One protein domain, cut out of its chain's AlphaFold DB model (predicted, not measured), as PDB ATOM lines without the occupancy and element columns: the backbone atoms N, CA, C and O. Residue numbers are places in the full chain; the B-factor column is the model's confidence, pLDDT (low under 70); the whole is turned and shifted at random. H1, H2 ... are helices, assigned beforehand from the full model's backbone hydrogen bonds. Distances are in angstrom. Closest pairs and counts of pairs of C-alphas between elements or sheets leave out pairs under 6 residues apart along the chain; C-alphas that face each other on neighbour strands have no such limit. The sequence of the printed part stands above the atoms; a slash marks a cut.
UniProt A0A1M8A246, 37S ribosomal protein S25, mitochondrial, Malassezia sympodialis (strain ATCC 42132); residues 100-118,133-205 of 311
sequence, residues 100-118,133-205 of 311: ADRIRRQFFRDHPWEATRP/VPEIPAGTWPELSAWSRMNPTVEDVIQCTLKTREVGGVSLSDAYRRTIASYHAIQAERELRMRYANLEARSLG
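Overview. This is residues 100 to 118 and 133 to 205 of the 311 residues of the protein "37S ribosomal protein S25, mitochondrial" of Malassezia sympodialis (strain ATCC 42132) (UniProt A0A1M8A246). A long helix, H4, folds back from the shorter H3 to make a helical hairpin, with H1 packed across H3 and a free arm sticking out at the far end, residues 191 to 205, of which 191 to 203 belong to H4. The short H2 sits beyond H1, while residues 133 to 144, with no named element, pass the hairpin on the side away from H1. The printed part has 92 residues, with four named helices in the order H1, H2, H3, H4 and no named strand; the class is all helix. The whole is loose, with a radius of gyration of the C-alphas of 15.4 A, and elongated, spanning 53 by 30 by 18 A with H4 along its length.

Arrangement. Begin at H1, residues 100 to 110, and look across to H3, residues 154 to 168: they touch, and their closest C-alphas, those of Ala 100 and Ile 158, are 6.3 A apart. Their lines stand at a steep tilt of 59 degrees, opposite ways. Next comes H2, residues 112 to 116, close to H1 but not clearly touching it; the closest C-alphas, those of Phe 108 and Ala 115, are 6.8 A apart. From H3 go on to H4, residues 172 to 203: the two form a helical hairpin and touch, H4 with residues 172 to 183 alone. Their closest C-alphas, those of Thr 161 and Ala 175, are 5.4 A apart, at a steep tilt of 44 degrees, opposite ways. H1 and H4 are close but not clearly touching, with the C-alphas of Ile 103 and Tyr 176 closest at 7.9 A, and H2 and H4 are apart. In H1, H3 and H4 every O i to N i+4 pair is within hydrogen-bond range; in H2 it is 0 of 1, with 2 of 2 O i to N i+3 pairs within range.

Along the chain. Find C-alpha 100 at (4.146, 12.577, 27.888); from there H1 runs 15.4 A to Asp 110. H2 covers 7.8 A from Pro 112 to Thr 116. Find C-alpha 154 at (-5.054, 15.068, 22.478), where H3 begins its 21.0 A to Gly 168. H4 runs 46.3 A from Leu 172 to C-alpha 203 at (-30.828, 18.297, 0.230).

Size, cuts and confidence. The two C-alphas farthest apart, those of Gly 169 and Gly 205, are 52.9 A apart. Without residues 191 to 205, which stand free, the body spans 36 by 25 by 18 A. Residues 119 to 132 are not printed, and C-alphas 118 and 133 are 22.1 A apart across this cut, which falls in the link from H2 to H3. The links H1 to H2 and H3 to H4 are tight. The mean pLDDT of the printed part is 91.4, and no printed residue is under 70.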
ATOM      1  N   ALA A 100       5.412  12.085  28.424       92.94
ATOM      2  CA  ALA A 100       4.146  12.577  27.888       92.94
ATOM      3  C   ALA A 100       4.024  14.108  27.987       92.94
ATOM      4  O   ALA A 100       3.641  14.752  27.014       92.94
ATOM      5  N   ASP A 101       4.437  14.724  29.106       93.69
ATOM      6  CA  ASP A 101       4.317  16.173  29.345       93.69
ATOM      7  C   ASP A 101       5.119  17.022  28.360       93.69
ATOM      8  O   ASP A 101       4.809  18.200  28.152       93.69
ATOM      9  N   ARG A 102       6.187  16.465  27.782       91.94
ATOM     10  CA  ARG A 102       6.964  17.150  26.741       91.94
ATOM     11  C   ARG A 102       6.174  17.194  25.439       91.94
ATOM     12  O   ARG A 102       6.099  18.248  24.816       91.94
ATOM     13  N   ILE A 103       5.532  16.079  25.102       95.19
ATOM     14  CA  ILE A 103       4.685  15.925  23.918       95.19
ATOM     15  C   ILE A 103       3.452  16.818  24.045       95.19
ATOM     16  O   ILE A 103       3.157  17.551  23.110       95.19
ATOM     17  N   ARG A 104       2.801  16.865  25.221       95.12
ATOM     18  CA  ARG A 104       1.663  17.774  25.477       95.12
ATOM     19  C   ARG A 104       2.035  19.225  25.201       95.12
ATOM     20  O   ARG A 104       1.354  19.924  24.457       95.12
ATOM     21  N   ARG A 105       3.146  19.675  25.798       94.88
ATOM     22  CA  ARG A 105       3.637  21.051  25.650       94.88
ATOM     23  C   ARG A 105       3.916  21.391  24.200       94.88
ATOM     24  O   ARG A 105       3.599  22.494  23.779       94.88
ATOM     25  N   GLN A 106       4.512  20.472  23.456       94.31
ATOM     26  CA  GLN A 106       4.762  20.700  22.047       94.31
ATOM     27  C   GLN A 106       3.479  20.705  21.221       94.31
ATOM     28  O   GLN A 106       3.262  21.629  20.446       94.31
ATOM     29  N   PHE A 107       2.587  19.750  21.461       96.25
ATOM     30  CA  PHE A 107       1.319  19.647  20.757       96.25
ATOM     31  C   PHE A 107       0.489  20.919  20.856       96.25
ATOM     32  O   PHE A 107       0.055  21.421  19.826       96.25
ATOM     33  N   PHE A 108       0.337  21.494  22.050       96.31
ATOM     34  CA  PHE A 108      -0.414  22.741  22.216       96.31
ATOM     35  C   PHE A 108       0.330  23.991  21.729       96.31
ATOM     36  O   PHE A 108      -0.309  25.008  21.472       96.31
ATOM     37  N   ARG A 109       1.662  23.936  21.577       96.31
ATOM     38  CA  ARG A 109       2.419  25.009  20.910       96.31
ATOM     39  C   ARG A 109       2.184  24.993  19.406       96.31
ATOM     40  O   ARG A 109       1.990  26.055  18.825       96.31
ATOM     41  N   ASP A 110       2.176  23.804  18.818       95.69
ATOM     42  CA  ASP A 110       1.970  23.614  17.384       95.69
ATOM     43  C   ASP A 110       0.480  23.787  17.012       95.69
ATOM     44  O   ASP A 110       0.157  24.316  15.951       95.69
ATOM     45  N   HIS A 111      -0.437  23.421  17.918       95.62
ATOM     46  CA  HIS A 111      -1.892  23.434  17.720       95.62
ATOM     47  C   HIS A 111      -2.610  24.266  18.799       95.62
ATOM     48  O   HIS A 111      -3.308  23.713  19.655       95.62
ATOM     49  N   PRO A 112      -2.504  25.607  18.770       96.88
ATOM     50  CA  PRO A 112      -3.103  26.459  19.800       96.88
ATOM     51  C   PRO A 112      -4.634  26.333  19.865       96.88
ATOM     52  O   PRO A 112      -5.221  26.401  20.943       96.88
ATOM     53  N   TRP A 113      -5.290  26.089  18.728       94.81
ATOM     54  CA  TRP A 113      -6.748  25.967  18.651       94.81
ATOM     55  C   TRP A 113      -7.288  24.663  19.242       94.81
ATOM     56  O   TRP A 113      -8.452  24.618  19.633       94.81
ATOM     57  N   GLU A 114      -6.457  23.636  19.427       93.75
ATOM     58  CA  GLU A 114      -6.887  22.421  20.128       93.75
ATOM     59  C   GLU A 114      -7.180  22.692  21.609       93.75
ATOM     60  O   GLU A 114      -8.027  22.021  22.191       93.75
ATOM     61  N   ALA A 115      -6.575  23.732  22.200       93.19
ATOM     62  CA  ALA A 115      -6.880  24.158  23.566       93.19
ATOM     63  C   ALA A 115      -8.297  24.742  23.719       93.19
ATOM     64  O   ALA A 115      -8.836  24.763  24.822       93.19
ATOM     65  N   THR A 116      -8.917  25.211  22.630       94.19
ATOM     66  CA  THR A 116     -10.301  25.717  22.663       94.19
ATOM     67  C   THR A 116     -11.351  24.613  22.608       94.19
ATOM     68  O   THR A 116     -12.531  24.874  22.850       94.19
ATOM     69  N   ARG A 117     -10.950  23.370  22.313       91.44
ATOM     70  CA  ARG A 117     -11.882  22.246  22.294       91.44
ATOM     71  C   ARG A 117     -12.290  21.903  23.727       91.44
ATOM     72  O   ARG A 117     -11.417  21.684  24.567       91.44
ATOM     73  N   PRO A 118     -13.595  21.818  24.027       93.00
ATOM     74  CA  PRO A 118     -14.046  21.490  25.369       93.00
ATOM     75  C   PRO A 118     -13.623  20.063  25.747       93.00
ATOM     76  O   PRO A 118     -13.795  19.128  24.964       93.00
ATOM     77  N   VAL A 133      -5.268   1.902  26.761       70.50
ATOM     78  CA  VAL A 133      -4.200   1.663  25.798       70.50
ATOM     79  C   VAL A 133      -4.449   0.319  25.104       70.50
ATOM     80  O   VAL A 133      -4.398  -0.713  25.778       70.50
ATOM     81  N   PRO A 134      -4.674   0.300  23.778       77.19
ATOM     82  CA  PRO A 134      -4.849  -0.936  23.035       77.19
ATOM     83  C   PRO A 134      -3.566  -1.772  23.080       77.19
ATOM     84  O   PRO A 134      -2.453  -1.268  22.893       77.19
ATOM     85  N   GLU A 135      -3.724  -3.072  23.315       80.62
ATOM     86  CA  GLU A 135      -2.629  -4.030  23.205       80.62
ATOM     87  C   GLU A 135      -2.283  -4.217  21.728       80.62
ATOM     88  O   GLU A 135      -3.057  -4.764  20.943       80.62
ATOM     89  N   ILE A 136      -1.119  -3.709  21.334       81.19
ATOM     90  CA  ILE A 136      -0.639  -3.760  19.954       81.19
ATOM     91  C   ILE A 136       0.482  -4.801  19.898       81.19
ATOM     92  O   ILE A 136       1.435  -4.690  20.680       81.19
ATOM     93  N   PRO A 137       0.379  -5.820  19.023       80.06
ATOM     94  CA  PRO A 137       1.394  -6.856  18.924       80.06
ATOM     95  C   PRO A 137       2.733  -6.272  18.466       80.06
ATOM     96  O   PRO A 137       2.796  -5.308  17.702       80.06
ATOM     97  N   ALA A 138       3.828  -6.881  18.922       74.12
ATOM     98  CA  ALA A 138       5.163  -6.478  18.501       74.12
ATOM     99  C   ALA A 138       5.318  -6.652  16.978       74.12
ATOM    100  O   ALA A 138       5.056  -7.728  16.441       74.12
ATOM    101  N   GLY A 139       5.746  -5.592  16.288       77.50
ATOM    102  CA  GLY A 139       5.996  -5.595  14.842       77.50
ATOM    103  C   GLY A 139       4.922  -4.919  13.986       77.50
ATOM    104  O   GLY A 139       5.185  -4.653  12.814       77.50
ATOM    105  N   THR A 140       3.753  -4.578  14.540       85.75
ATOM    106  CA  THR A 140       2.786  -3.714  13.849       85.75
ATOM    107  C   THR A 140       2.928  -2.270  14.309       85.75
ATOM    108  O   THR A 140       3.147  -1.975  15.483       85.75
ATOM    109  N   TRP A 141       2.820  -1.339  13.364       85.50
ATOM    110  CA  TRP A 141       2.829   0.077  13.703       85.50
ATOM    111  C   TRP A 141       1.482   0.459  14.315       85.50
ATOM    112  O   TRP A 141       0.451   0.177  13.704       85.50
ATOM    113  N   PRO A 142       1.465   1.118  15.482       89.12
ATOM    114  CA  PRO A 142       0.225   1.610  16.055       89.12
ATOM    115  C   PRO A 142      -0.400   2.688  15.168       89.12
ATOM    116  O   PRO A 142       0.280   3.602  14.692       89.12
ATOM    117  N   GLU A 143      -1.710   2.591  14.980       87.62
ATOM    118  CA  GLU A 143      -2.517   3.619  14.334       87.62
ATOM    119  C   GLU A 143      -3.364   4.346  15.370       87.62
ATOM    120  O   GLU A 143      -3.942   3.729  16.260       87.62
ATOM    121  N   LEU A 144      -3.497   5.662  15.216       90.00
ATOM    122  CA  LEU A 144      -4.293   6.494  16.119       90.00
ATOM    123  C   LEU A 144      -5.784   6.099  16.133       90.00
ATOM    124  O   LEU A 144      -6.467   6.270  17.143       90.00
ATOM    125  N   SER A 145      -6.263   5.502  15.040       86.19
ATOM    126  CA  SER A 145      -7.604   4.920  14.899       86.19
ATOM    127  C   SER A 145      -7.905   3.828  15.938       86.19
ATOM    128  O   SER A 145      -9.074   3.606  16.262       86.19
ATOM    129  N   ALA A 146      -6.872   3.165  16.479       86.00
ATOM    130  CA  ALA A 146      -7.008   2.112  17.483       86.00
ATOM    131  C   ALA A 146      -7.439   2.645  18.859       86.00
ATOM    132  O   ALA A 146      -8.122   1.932  19.591       86.00
ATOM    133  N   TRP A 147      -7.076   3.886  19.197       85.75
ATOM    134  CA  TRP A 147      -7.497   4.541  20.443       85.75
ATOM    135  C   TRP A 147      -8.897   5.130  20.311       85.75
ATOM    136  O   TRP A 147      -9.781   4.856  21.118       85.75
ATOM    137  N   SER A 148      -9.118   5.915  19.256       81.25
ATOM    138  CA  SER A 148     -10.412   6.528  18.989       81.25
ATOM    139  C   SER A 148     -10.717   6.467  17.504       81.25
ATOM    140  O   SER A 148     -10.030   7.063  16.674       81.25
ATOM    141  N   ARG A 149     -11.790   5.746  17.164       70.56
ATOM    142  CA  ARG A 149     -12.190   5.519  15.768       70.56
ATOM    143  C   ARG A 149     -12.737   6.776  15.093       70.56
ATOM    144  O   ARG A 149     -12.619   6.906  13.883       70.56
ATOM    145  N   MET A 150     -13.382   7.667  15.851       75.31
ATOM    146  CA  MET A 150     -14.140   8.798  15.289       75.31
ATOM    147  C   MET A 150     -13.658  10.175  15.748       75.31
ATOM    148  O   MET A 150     -13.837  11.153  15.023       75.31
ATOM    149  N   ASN A 151     -13.081  10.292  16.944       84.56
ATOM    150  CA  ASN A 151     -12.686  11.589  17.480       84.56
ATOM    151  C   ASN A 151     -11.487  11.444  18.424       84.56
ATOM    152  O   ASN A 151     -11.694  11.315  19.635       84.56
ATOM    153  N   PRO A 152     -10.253  11.427  17.892       89.75
ATOM    154  CA  PRO A 152      -9.068  11.354  18.726       89.75
ATOM    155  C   PRO A 152      -8.963  12.599  19.606       89.75
ATOM    156  O   PRO A 152      -9.066  13.747  19.149       89.75
ATOM    157  N   THR A 153      -8.782  12.347  20.896       90.62
ATOM    158  CA  THR A 153      -8.405  13.358  21.873       90.62
ATOM    159  C   THR A 153      -6.911  13.643  21.776       90.62
ATOM    160  O   THR A 153      -6.142  12.904  21.159       90.62
ATOM    161  N   VAL A 154      -6.480  14.737  22.401       92.56
ATOM    162  CA  VAL A 154      -5.054  15.068  22.478       92.56
ATOM    163  C   VAL A 154      -4.286  13.972  23.225       92.56
ATOM    164  O   VAL A 154      -3.189  13.601  22.814       92.56
ATOM    165  N   GLU A 155      -4.883  13.401  24.276       92.00
ATOM    166  CA  GLU A 155      -4.286  12.300  25.038       92.00
ATOM    167  C   GLU A 155      -4.123  11.034  24.199       92.00
ATOM    168  O   GLU A 155      -3.086  10.382  24.303       92.00
ATOM    169  N   ASP A 156      -5.058  10.740  23.295       92.38
ATOM    170  CA  ASP A 156      -4.936   9.598  22.381       92.38
ATOM    171  C   ASP A 156      -3.720   9.755  21.459       92.38
ATOM    172  O   ASP A 156      -2.971   8.803  21.237       92.38
ATOM    173  N   VAL A 157      -3.468  10.975  20.964       94.19
ATOM    174  CA  VAL A 157      -2.272  11.279  20.160       94.19
ATOM    175  C   VAL A 157      -1.018  11.021  20.986       94.19
ATOM    176  O   VAL A 157      -0.123  10.311  20.539       94.19
ATOM    177  N   ILE A 158      -0.962  11.544  22.212       94.69
ATOM    178  CA  ILE A 158       0.196  11.396  23.101       94.69
ATOM    179  C   ILE A 158       0.447   9.920  23.430       94.69
ATOM    180  O   ILE A 158       1.580   9.450  23.320       94.69
ATOM    181  N   GLN A 159      -0.587   9.157  23.770       93.38
ATOM    182  CA  GLN A 159      -0.458   7.725  24.042       93.38
ATOM    183  C   GLN A 159       0.003   6.955  22.803       93.38
ATOM    184  O   GLN A 159       0.926   6.141  22.892       93.38
ATOM    185  N   CYS A 160      -0.553   7.271  21.630       93.06
ATOM    186  CA  CYS A 160      -0.120   6.688  20.367       93.06
ATOM    187  C   CYS A 160       1.355   7.002  20.081       93.06
ATOM    188  O   CYS A 160       2.092   6.125  19.631       93.06
ATOM    189  N   THR A 161       1.827   8.220  20.369       94.69
ATOM    190  CA  THR A 161       3.232   8.610  20.145       94.69
ATOM    191  C   THR A 161       4.197   7.800  21.007       94.69
ATOM    192  O   THR A 161       5.195   7.287  20.497       94.69
ATOM    193  N   LEU A 162       3.874   7.625  22.293       93.81
ATOM    194  CA  LEU A 162       4.669   6.829  23.222       93.81
ATOM    195  C   LEU A 162       4.680   5.370  22.783       93.81
ATOM    196  O   LEU A 162       5.749   4.772  22.663       93.81
ATOM    197  N   LYS A 163       3.514   4.836  22.406       92.25
ATOM    198  CA  LYS A 163       3.409   3.455  21.944       92.25
ATOM    199  C   LYS A 163       4.162   3.203  20.640       92.25
ATOM    200  O   LYS A 163       4.803   2.168  20.487       92.25
ATOM    201  N   THR A 164       4.142   4.166  19.718       92.94
ATOM    202  CA  THR A 164       4.900   4.109  18.455       92.94
ATOM    203  C   THR A 164       6.398   4.027  18.722       92.94
ATOM    204  O   THR A 164       7.097   3.244  18.082       92.94
ATOM    205  N   ARG A 165       6.891   4.799  19.696       92.44
ATOM    206  CA  ARG A 165       8.286   4.737  20.136       92.44
ATOM    207  C   ARG A 165       8.619   3.402  20.802       92.44
ATOM    208  O   ARG A 165       9.665   2.842  20.495       92.44
ATOM    209  N   GLU A 166       7.758   2.898  21.684       90.88
ATOM    210  CA  GLU A 166       7.966   1.612  22.368       90.88
ATOM    211  C   GLU A 166       8.062   0.442  21.384       90.88
ATOM    212  O   GLU A 166       8.976  -0.371  21.488       90.88
ATOM    213  N   VAL A 167       7.133   0.361  20.425       90.81
ATOM    214  CA  VAL A 167       7.048  -0.766  19.482       90.81
ATOM    215  C   VAL A 167       8.087  -0.647  18.368       90.81
ATOM    216  O   VAL A 167       8.712  -1.638  17.999       90.81
ATOM    217  N   GLY A 168       8.267   0.555  17.816       84.56
ATOM    218  CA  GLY A 168       9.129   0.783  16.657       84.56
ATOM    219  C   GLY A 168      10.589   1.082  16.985       84.56
ATOM    220  O   GLY A 168      11.403   1.143  16.068       84.56
ATOM    221  N   GLY A 169      10.930   1.343  18.254       87.62
ATOM    222  CA  GLY A 169      12.270   1.792  18.649       87.62
ATOM    223  C   GLY A 169      12.697   3.120  18.004       87.62
ATOM    224  O   GLY A 169      13.882   3.448  17.982       87.62
ATOM    225  N   VAL A 170      11.747   3.877  17.448       90.62
ATOM    226  CA  VAL A 170      11.999   5.144  16.754       90.62
ATOM    227  C   VAL A 170      12.201   6.288  17.742       90.62
ATOM    228  O   VAL A 170      11.735   6.254  18.884       90.62
ATOM    229  N   SER A 171      12.888   7.343  17.301       93.88
ATOM    230  CA  SER A 171      13.027   8.555  18.109       93.88
ATOM    231  C   SER A 171      11.656   9.169  18.422       93.88
ATOM    232  O   SER A 171      10.719   9.076  17.625       93.88
ATOM    233  N   LEU A 172      11.551   9.854  19.564       91.88
ATOM    234  CA  LEU A 172      10.306  10.512  19.966       91.88
ATOM    235  C   LEU A 172       9.824  11.521  18.904       91.88
ATOM    236  O   LEU A 172       8.625  11.653  18.683       91.88
ATOM    237  N   SER A 173      10.756  12.194  18.220       93.38
ATOM    238  CA  SER A 173      10.460  13.205  17.196       93.38
ATOM    239  C   SER A 173       9.807  12.595  15.964       93.38
ATOM    240  O   SER A 173       8.873  13.166  15.409       93.38
ATOM    241  N   ASP A 174      10.299  11.431  15.544       94.38
ATOM    242  CA  ASP A 174       9.794  10.721  14.373       94.38
ATOM    243  C   ASP A 174       8.426  10.081  14.655       94.38
ATOM    244  O   ASP A 174       7.469  10.270  13.901       94.38
ATOM    245  N   ALA A 175       8.282   9.453  15.829       95.12
ATOM    246  CA  ALA A 175       6.992   8.974  16.327       95.12
ATOM    247  C   ALA A 175       5.940  10.099  16.371       95.12
ATOM    248  O   ALA A 175       4.790   9.901  15.973       95.12
ATOM    249  N   TYR A 176       6.335  11.291  16.820       95.38
ATOM    250  CA  TYR A 176       5.451  12.448  16.913       95.38
ATOM    251  C   TYR A 176       5.016  12.984  15.540       95.38
ATOM    252  O   TYR A 176       3.830  13.213  15.319       95.38
ATOM    253  N   ARG A 177       5.927  13.079  14.563       95.12
ATOM    254  CA  ARG A 177       5.574  13.468  13.183       95.12
ATOM    255  C   ARG A 177       4.582  12.495  12.545       95.12
ATOM    256  O   ARG A 177       3.601  12.920  11.937       95.12
ATOM    257  N   ARG A 178       4.809  11.189  12.716       93.50
ATOM    258  CA  ARG A 178       3.933  10.141  12.173       93.50
ATOM    259  C   ARG A 178       2.518  10.220  12.747       93.50
ATOM    260  O   ARG A 178       1.540  10.146  12.008       93.50
ATOM    261  N   THR A 179       2.415  10.357  14.062       94.44
ATOM    262  CA  THR A 179       1.129  10.409  14.775       94.44
ATOM    263  C   THR A 179       0.373  11.714  14.548       94.44
ATOM    264  O   THR A 179      -0.850  11.699  14.470       94.44
ATOM    265  N   ILE A 180       1.070  12.834  14.356       95.12
ATOM    266  CA  ILE A 180       0.441  14.082  13.911       95.12
ATOM    267  C   ILE A 180      -0.147  13.933  12.505       95.12
ATOM    268  O   ILE A 180      -1.270  14.367  12.260       95.12
ATOM    269  N   ALA A 181       0.577  13.302  11.575       94.81
ATOM    270  CA  ALA A 181       0.070  13.100  10.220       94.81
ATOM    271  C   ALA A 181      -1.224  12.264  10.214       94.81
ATOM    272  O   ALA A 181      -2.185  12.626   9.533       94.81
ATOM    273  N   SER A 182      -1.286  11.193  11.016       92.94
ATOM    274  CA  SER A 182      -2.515  10.401  11.166       92.94
ATOM    275  C   SER A 182      -3.631  11.184  11.863       92.94
ATOM    276  O   SER A 182      -4.787  11.099  11.449       92.94
ATOM    277  N   TYR A 183      -3.298  12.002  12.862       94.75
ATOM    278  CA  TYR A 183      -4.243  12.897  13.523       94.75
ATOM    279  C   TYR A 183      -4.885  13.895  12.547       94.75
ATOM    280  O   TYR A 183      -6.111  14.000  12.498       94.75
ATOM    281  N   HIS A 184      -4.091  14.570  11.709       94.12
ATOM    282  CA  HIS A 184      -4.621  15.484  10.692       94.12
ATOM    283  C   HIS A 184      -5.474  14.768   9.646       94.12
ATOM    284  O   HIS A 184      -6.492  15.317   9.231       94.12
ATOM    285  N   ALA A 185      -5.096  13.552   9.244       93.94
ATOM    286  CA  ALA A 185      -5.892  12.761   8.312       93.94
ATOM    287  C   ALA A 185      -7.290  12.460   8.882       93.94
ATOM    288  O   ALA A 185      -8.291  12.723   8.218       93.94
ATOM    289  N   ILE A 186      -7.368  12.001  10.137       92.75
ATOM    290  CA  ILE A 186      -8.646  11.730  10.817       92.75
ATOM    291  C   ILE A 186      -9.461  13.020  10.986       92.75
ATOM    292  O   ILE A 186     -10.674  13.027  10.774       92.75
ATOM    293  N   GLN A 187      -8.808  14.129  11.335       92.56
ATOM    294  CA  GLN A 187      -9.476  15.415  11.510       92.56
ATOM    295  C   GLN A 187     -10.069  15.947  10.198       92.56
ATOM    296  O   GLN A 187     -11.220  16.390  10.187       92.56
ATOM    297  N   ALA A 188      -9.312  15.880   9.100       94.19
ATOM    298  CA  ALA A 188      -9.771  16.287   7.776       94.19
ATOM    299  C   ALA A 188     -10.948  15.420   7.313       94.19
ATOM    300  O   ALA A 188     -11.959  15.928   6.829       94.19
ATOM    301  N   GLU A 189     -10.858  14.108   7.534       93.50
ATOM    302  CA  GLU A 189     -11.935  13.176   7.221       93.50
ATOM    303  C   GLU A 189     -13.200  13.479   8.041       93.50
ATOM    304  O   GLU A 189     -14.316  13.447   7.523       93.50
ATOM    305  N   ARG A 190     -13.051  13.823   9.324       92.38
ATOM    306  CA  ARG A 190     -14.168  14.223  10.186       92.38
ATOM    307  C   ARG A 190     -14.830  15.509   9.704       92.38
ATOM    308  O   ARG A 190     -16.056  15.572   9.646       92.38
ATOM    309  N   GLU A 191     -14.045  16.528   9.371       94.38
ATOM    310  CA  GLU A 191     -14.576  17.781   8.832       94.38
ATOM    311  C   GLU A 191     -15.373  17.533   7.547       94.38
ATOM    312  O   GLU A 191     -16.496  18.023   7.407       94.38
ATOM    313  N   LEU A 192     -14.818  16.719   6.646       96.81
ATOM    314  CA  LEU A 192     -15.469  16.313   5.409       96.81
ATOM    315  C   LEU A 192     -16.820  15.649   5.702       96.81
ATOM    316  O   LEU A 192     -17.846  16.096   5.193       96.81
ATOM    317  N   ARG A 193     -16.842  14.645   6.588       95.69
ATOM    318  CA  ARG A 193     -18.069  13.941   6.991       95.69
ATOM    319  C   ARG A 193     -19.139  14.891   7.522       95.69
ATOM    320  O   ARG A 193     -20.283  14.799   7.097       95.69
ATOM    321  N   MET A 194     -18.779  15.819   8.409       94.00
ATOM    322  CA  MET A 194     -19.736  16.780   8.972       94.00
ATOM    323  C   MET A 194     -20.305  17.718   7.900       94.00
ATOM    324  O   MET A 194     -21.502  18.002   7.896       94.00
ATOM    325  N   ARG A 195     -19.465  18.186   6.967       96.12
ATOM    326  CA  ARG A 195     -19.906  19.033   5.850       96.12
ATOM    327  C   ARG A 195     -20.871  18.284   4.930       96.12
ATOM    328  O   ARG A 195     -21.934  18.821   4.631       96.12
ATOM    329  N   TYR A 196     -20.535  17.058   4.526       98.06
ATOM    330  CA  TYR A 196     -21.407  16.252   3.669       98.06
ATOM    331  C   TYR A 196     -22.710  15.870   4.364       98.06
ATOM    332  O   TYR A 196     -23.762  16.073   3.772       98.06
ATOM    333  N   ALA A 197     -22.677  15.456   5.633       96.94
ATOM    334  CA  ALA A 197     -23.889  15.147   6.391       96.94
ATOM    335  C   ALA A 197     -24.859  16.342   6.442       96.94
ATOM    336  O   ALA A 197     -26.061  16.183   6.246       96.94
ATOM    337  N   ASN A 198     -24.336  17.559   6.633       95.38
ATOM    338  CA  ASN A 198     -25.151  18.774   6.603       95.38
ATOM    339  C   ASN A 198     -25.722  19.071   5.208       95.38
ATOM    340  O   ASN A 198     -26.866  19.510   5.098       95.38
ATOM    341  N   LEU A 199     -24.938  18.867   4.145       96.56
ATOM    342  CA  LEU A 199     -25.400  19.062   2.767       96.56
ATOM    343  C   LEU A 199     -26.481  18.050   2.389       96.56
ATOM    344  O   LEU A 199     -27.504  18.437   1.832       96.56
ATOM    345  N   GLU A 200     -26.278  16.784   2.736       98.00
ATOM    346  CA  GLU A 200     -27.232  15.701   2.511       98.00
ATOM    347  C   GLU A 200     -28.535  15.969   3.262       98.00
ATOM    348  O   GLU A 200     -29.598  15.992   2.643       98.00
ATOM    349  N   ALA A 201     -28.460  16.285   4.558       97.19
ATOM    350  CA  ALA A 201     -29.628  16.619   5.366       97.19
ATOM    351  C   ALA A 201     -30.434  17.774   4.749       97.19
ATOM    352  O   ALA A 201     -31.645  17.657   4.572       97.19
ATOM    353  N   ARG A 202     -29.764  18.856   4.329       94.69
ATOM    354  CA  ARG A 202     -30.417  19.988   3.652       94.69
ATOM    355  C   ARG A 202     -31.014  19.601   2.304       94.69
ATOM    356  O   ARG A 202     -32.113  20.039   1.985       94.69
ATOM    357  N   SER A 203     -30.319  18.776   1.521       97.06
ATOM    358  CA  SER A 203     -30.828  18.297   0.230       97.06
ATOM    359  C   SER A 203     -32.097  17.451   0.378       97.06
ATOM    360  O   SER A 203     -32.965  17.489  -0.490       97.06
ATOM    361  N   LEU A 204     -32.236  16.751   1.508       98.12
ATOM    362  CA  LEU A 204     -33.413  15.969   1.888       98.12
ATOM    363  C   LEU A 204     -34.510  16.814   2.564       98.12
ATOM    364  O   LEU A 204     -35.531  16.267   2.976       98.12
ATOM    365  N   GLY A 205     -34.319  18.133   2.672       96.25
ATOM    366  CA  GLY A 205     -35.288  19.064   3.252       96.25
ATOM    367  C   GLY A 205     -35.242  19.176   4.778       96.25
ATOM    368  O   GLY A 205     -36.224  19.603   5.377       96.25
TER     369      GLY A 205